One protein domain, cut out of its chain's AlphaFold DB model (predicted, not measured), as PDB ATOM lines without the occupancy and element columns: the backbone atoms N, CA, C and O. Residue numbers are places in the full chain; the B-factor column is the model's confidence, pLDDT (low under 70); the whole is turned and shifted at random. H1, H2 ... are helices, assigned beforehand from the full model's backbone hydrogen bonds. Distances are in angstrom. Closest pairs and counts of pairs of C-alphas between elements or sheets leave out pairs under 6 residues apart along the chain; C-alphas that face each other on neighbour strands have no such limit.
ATOM      1  N   ARG A 115      97.097  63.395  19.574       85.31
ATOM      2  CA  ARG A 115      97.670  64.599  18.936       85.31
ATOM      3  C   ARG A 115      99.200  64.508  18.864       85.31
ATOM      4  O   ARG A 115      99.766  64.750  17.801       85.31
ATOM      5  N   ILE A 116      99.849  64.066  19.945       85.62
ATOM      6  CA  ILE A 116     101.301  63.819  20.007       85.62
ATOM      7  C   ILE A 116     101.711  62.674  19.068       85.62
ATOM      8  O   ILE A 116     102.635  62.847  18.275       85.62
ATOM      9  N   ARG A 117     101.009  61.529  19.090       85.19
ATOM     10  CA  ARG A 117     101.312  60.394  18.195       85.19
ATOM     11  C   ARG A 117     101.172  60.778  16.717       85.19
ATOM     12  O   ARG A 117     102.024  60.406  15.918       85.19
ATOM     13  N   GLN A 118     100.138  61.545  16.355       86.00
ATOM     14  CA  GLN A 118      99.932  61.997  14.976       86.00
ATOM     15  C   GLN A 118     100.979  63.038  14.540       86.00
ATOM     16  O   GLN A 118     101.383  63.010  13.382       86.00
ATOM     17  N   LYS A 119     101.442  63.918  15.442       87.62
ATOM     18  CA  LYS A 119     102.576  64.822  15.181       87.62
ATOM     19  C   LYS A 119     103.853  64.038  14.860       87.62
ATOM     20  O   LYS A 119     104.330  64.125  13.734       87.62
ATOM     21  N   ARG A 120     104.300  63.166  15.775       86.94
ATOM     22  CA  ARG A 120     105.504  62.330  15.585       86.94
ATOM     23  C   ARG A 120     105.451  61.491  14.307       86.94
ATOM     24  O   ARG A 120     106.438  61.410  13.591       86.94
ATOM     25  N   ALA A 121     104.293  60.907  13.989       87.44
ATOM     26  CA  ALA A 121     104.119  60.143  12.755       87.44
ATOM     27  C   ALA A 121     104.256  61.007  11.486       87.44
ATOM     28  O   ALA A 121     104.851  60.554  10.514       87.44
ATOM     29  N   LYS A 122     103.743  62.248  11.485       88.81
ATOM     30  CA  LYS A 122     103.948  63.195  10.374       88.81
ATOM     31  C   LYS A 122     105.408  63.626  10.254       88.81
ATOM     32  O   LYS A 122     105.935  63.644   9.152       88.81
ATOM     33  N   GLU A 123     106.046  63.944  11.377       88.69
ATOM     34  CA  GLU A 123     107.452  64.360  11.435       88.69
ATOM     35  C   GLU A 123     108.376  63.262  10.867       88.69
ATOM     36  O   GLU A 123     109.147  63.533   9.947       88.69
ATOM     37  N   VAL A 124     108.210  62.003  11.301       88.25
ATOM     38  CA  VAL A 124     108.956  60.851  10.754       88.25
ATOM     39  C   VAL A 124     108.724  60.695   9.247       88.25
ATOM     40  O   VAL A 124     109.685  60.486   8.516       88.25
ATOM     41  N   GLN A 125     107.490  60.855   8.754       86.75
ATOM     42  CA  GLN A 125     107.202  60.814   7.311       86.75
ATOM     43  C   GLN A 125     107.894  61.957   6.543       86.75
ATOM     44  O   GLN A 125     108.446  61.718   5.473       86.75
ATOM     45  N   THR A 126     107.953  63.176   7.093       85.75
ATOM     46  CA  THR A 126     108.685  64.285   6.451       85.75
ATOM     47  C   THR A 126     110.203  64.095   6.444       85.75
ATOM     48  O   THR A 126     110.859  64.549   5.513       85.75
ATOM     49  N   LEU A 127     110.774  63.401   7.436       84.56
ATOM     50  CA  LEU A 127     112.196  63.035   7.427       84.56
ATOM     51  C   LEU A 127     112.488  61.827   6.525       84.56
ATOM     52  O   LEU A 127     113.573  61.731   5.965       84.56
ATOM     53  N   LEU A 128     111.523  60.925   6.344       84.31
ATOM     54  CA  LEU A 128     111.623  59.789   5.424       84.31
ATOM     55  C   LEU A 128     111.680  60.229   3.950       84.31
ATOM     56  O   LEU A 128     112.217  59.500   3.123       84.31
ATOM     57  N   GLN A 129     111.159  61.421   3.644       83.19
ATOM     58  CA  GLN A 129     111.194  62.047   2.318       83.19
ATOM     59  C   GLN A 129     112.403  62.985   2.105       83.19
ATOM     60  O   GLN A 129     112.627  63.444   0.987       83.19
ATOM     61  N   LYS A 130     113.191  63.277   3.151       83.50
ATOM     62  CA  LYS A 130     114.417  64.090   3.062       83.50
ATOM     63  C   LYS A 130     115.648  63.220   2.771       83.50
ATOM     64  O   LYS A 130     115.711  62.089   3.260       83.50
ATOM     65  N   PRO A 131     116.648  63.737   2.034       76.44
ATOM     66  CA  PRO A 131     117.903  63.027   1.824       76.44
ATOM     67  C   PRO A 131     118.719  62.960   3.124       76.44
ATOM     68  O   PRO A 131     118.728  63.896   3.923       76.44
ATOM     69  N   ASP A 132     119.441  61.857   3.325       66.00
ATOM     70  CA  ASP A 132     120.129  61.526   4.584       66.00
ATOM     71  C   ASP A 132     121.066  62.601   5.137       66.00
ATOM     72  O   ASP A 132     121.194  62.722   6.355       66.00
ATOM     73  N   HIS A 133     121.707  63.373   4.262       68.94
ATOM     74  CA  HIS A 133     122.684  64.391   4.641       68.94
ATOM     75  C   HIS A 133     122.050  65.676   5.207       68.94
ATOM     76  O   HIS A 133     122.740  66.446   5.868       68.94
ATOM     77  N   GLU A 134     120.747  65.907   5.004       77.50
ATOM     78  CA  GLU A 134     120.009  67.007   5.651       77.50
ATOM     79  C   GLU A 134     119.547  66.664   7.079       77.50
ATOM     80  O   GLU A 134     119.078  67.536   7.819       77.50
ATOM     81  N   ILE A 135     119.599  65.386   7.463       81.94
ATOM     82  CA  ILE A 135     118.996  64.890   8.699       81.94
ATOM     83  C   ILE A 135     120.052  64.899   9.804       81.94
ATOM     84  O   ILE A 135     120.705  63.891  10.068       81.94
ATOM     85  N   ASP A 136     120.189  66.047  10.472       82.69
ATOM     86  CA  ASP A 136     120.973  66.187  11.705       82.69
ATOM     87  C   ASP A 136     120.490  65.170  12.754       82.69
ATOM     88  O   ASP A 136     119.449  65.336  13.401       82.69
ATOM     89  N   ARG A 137     121.261  64.088  12.899       79.19
ATOM     90  CA  ARG A 137     120.924  62.966  13.776       79.19
ATOM     91  C   ARG A 137     121.056  63.336  15.256       79.19
ATOM     92  O   ARG A 137     120.337  62.764  16.065       79.19
ATOM     93  N   MET A 138     121.903  64.303  15.610       82.25
ATOM     94  CA  MET A 138     122.144  64.695  17.008       82.25
ATOM     95  C   MET A 138     121.037  65.608  17.551       82.25
ATOM     96  O   MET A 138     120.738  65.596  18.743       82.25
ATOM     97  N   LYS A 139     120.365  66.348  16.665       85.75
ATOM     98  CA  LYS A 139     119.199  67.189  16.980       85.75
ATOM     99  C   LYS A 139     117.884  66.413  17.124       85.75
ATOM    100  O   LYS A 139     116.881  66.973  17.571       85.75
ATOM    101  N   LEU A 140     117.864  65.130  16.762       85.06
ATOM    102  CA  LEU A 140     116.697  64.257  16.882       85.06
ATOM    103  C   LEU A 140     116.786  63.398  18.145       85.06
ATOM    104  O   LEU A 140     117.790  62.747  18.406       85.06
ATOM    105  N   SER A 141     115.695  63.326  18.917       90.56
ATOM    106  CA  SER A 141     115.660  62.419  20.075       90.56
ATOM    107  C   SER A 141     115.849  60.960  19.643       90.56
ATOM    108  O   SER A 141     115.337  60.552  18.598       90.56
ATOM    109  N   VAL A 142     116.469  60.140  20.497       89.81
ATOM    110  CA  VAL A 142     116.690  58.698  20.262       89.81
ATOM    111  C   VAL A 142     115.399  57.962  19.867       89.81
ATOM    112  O   VAL A 142     115.415  57.087  19.003       89.81
ATOM    113  N   THR A 143     114.249  58.357  20.431       89.44
ATOM    114  CA  THR A 143     112.942  57.775  20.063       89.44
ATOM    115  C   THR A 143     112.527  58.093  18.625       89.44
ATOM    116  O   THR A 143     111.883  57.274  17.977       89.44
ATOM    117  N   HIS A 144     112.914  59.262  18.112       89.25
ATOM    118  CA  HIS A 144     112.638  59.701  16.749       89.25
ATOM    119  C   HIS A 144     113.582  59.037  15.742       89.25
ATOM    120  O   HIS A 144     113.121  58.571  14.704       89.25
ATOM    121  N   LEU A 145     114.873  58.924  16.080       88.69
ATOM    122  CA  LEU A 145     115.861  58.183  15.287       88.69
ATOM    123  C   LEU A 145     115.443  56.718  15.105       88.69
ATOM    124  O   LEU A 145     115.402  56.232  13.978       88.69
ATOM    125  N   ARG A 146     115.046  56.046  16.197       91.88
ATOM    126  CA  ARG A 146     114.558  54.659  16.155       91.88
ATOM    127  C   ARG A 146     113.341  54.515  15.238       91.88
ATOM    128  O   ARG A 146     113.360  53.671  14.355       91.88
ATOM    129  N   LEU A 147     112.324  55.371  15.394       91.81
ATOM    130  CA  LEU A 147     111.120  55.345  14.549       91.81
ATOM    131  C   LEU A 147     111.410  55.649  13.068       91.81
ATOM    132  O   LEU A 147     110.706  55.145  12.198       91.81
ATOM    133  N   LEU A 148     112.425  56.465  12.776       90.06
ATOM    134  CA  LEU A 148     112.878  56.780  11.419       90.06
ATOM    135  C   LEU A 148     113.611  55.592  10.781       90.06
ATOM    136  O   LEU A 148     113.332  55.254   9.631       90.06
ATOM    137  N   GLN A 149     114.492  54.919  11.524       89.62
ATOM    138  CA  GLN A 149     115.165  53.690  11.086       89.62
ATOM    139  C   GLN A 149     114.143  52.569  10.821       89.62
ATOM    140  O   GLN A 149     114.088  52.033   9.716       89.62
ATOM    141  N   GLU A 150     113.239  52.331  11.773       92.19
ATOM    142  CA  GLU A 150     112.129  51.361  11.710       92.19
ATOM    143  C   GLU A 150     111.098  51.680  10.595       92.19
ATOM    144  O   GLU A 150     110.272  50.841  10.220       92.19
ATOM    145  N   ALA A 151     111.094  52.908  10.062       88.56
ATOM    146  CA  ALA A 151     110.283  53.300   8.906       88.56
ATOM    147  C   ALA A 151     111.004  53.061   7.568       88.56
ATOM    148  O   ALA A 151     110.346  52.726   6.583       88.56
ATOM    149  N   ARG A 152     112.336  53.197   7.533       88.31
ATOM    150  CA  ARG A 152     113.182  52.931   6.354       88.31
ATOM    151  C   ARG A 152     113.335  51.444   6.086       88.31
ATOM    152  O   ARG A 152     113.129  51.008   4.956       88.31
ATOM    153  N   GLU A 153     113.583  50.676   7.141       87.88
ATOM    154  CA  GLU A 153     113.623  49.213   7.118       87.88
ATOM    155  C   GLU A 153     112.338  48.644   6.489       87.88
ATOM    156  O   GLU A 153     112.402  47.836   5.572       87.88
ATOM    157  N   ARG A 154     111.163  49.180   6.855       82.69
ATOM    158  CA  ARG A 154     109.851  48.812   6.281       82.69
ATOM    159  C   ARG A 154     109.613  49.203   4.818       82.69
ATOM    160  O   ARG A 154     108.583  48.806   4.265       82.69
ATOM    161  N   ILE A 155     110.476  50.025   4.222       79.44
ATOM    162  CA  ILE A 155     110.464  50.322   2.782       79.44
ATOM    163  C   ILE A 155     111.450  49.393   2.072       79.44
ATOM    164  O   ILE A 155     111.079  48.765   1.084       79.44
ATOM    165  N   GLN A 156     112.658  49.236   2.618       73.56
ATOM    166  CA  GLN A 156     113.681  48.323   2.097       73.56
ATOM    167  C   GLN A 156     113.196  46.861   2.108       73.56
ATOM    168  O   GLN A 156     113.322  46.162   1.110       73.56
ATOM    169  N   SER A 157     112.491  46.433   3.162       65.88
ATOM    170  CA  SER A 157     111.848  45.112   3.265       65.88
ATOM    171  C   SER A 157     110.628  44.923   2.341       65.88
ATOM    172  O   SER A 157     109.882  43.957   2.502       65.88
TER     173      SER A 157
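Overview. This is residues 115 to 157 of the 361 residues of the protein "SANT domain-containing protein" of Hordeum vulgare subsp. vulgare (UniProt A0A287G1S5). Two helices, H1 and then H2, cross at a steep angle, H2 passing over the later half of H1, and a long looping link joins the end of H1 to the beginning of H2. Residues 129 to 134 of that link stick out from the helix pair. The printed part has 43 residues with two named helices and no named strand; its class is all helix. It is compact, with a radius of gyration of the C-alphas of 10.1 A and spans of 27 by 24 by 17 A.

Along the chain. H1, residues 115 to 128, begins at C-alpha 115 (97.670, 64.599, 18.936) and is 20.0 A long from first to last C-alpha. H2, residues 142 to 156, is 21.1 A long and ends at C-alpha 156 (113.681, 48.323, 2.097).

Arrangement. H1 and H2 touch, with the C-alphas of Val 124 and Leu 148 closest at 5.7 A. They run the same way at a steep tilt of 56 degrees. In H1 every O i to N i+4 pair is within hydrogen-bond range; in H2, 9 of 11 are.

Size, cuts and confidence. The two C-alphas farthest apart, those of Arg 115 and His 133, are 28.8 A apart. The printed part has no cut. The link from H1 to H2, 13 residues, is long, and its residues 129 to 134 stand free. Mean pLDDT of the printed part is 84.5; residues 132 to 133 and residue 157 are under 70.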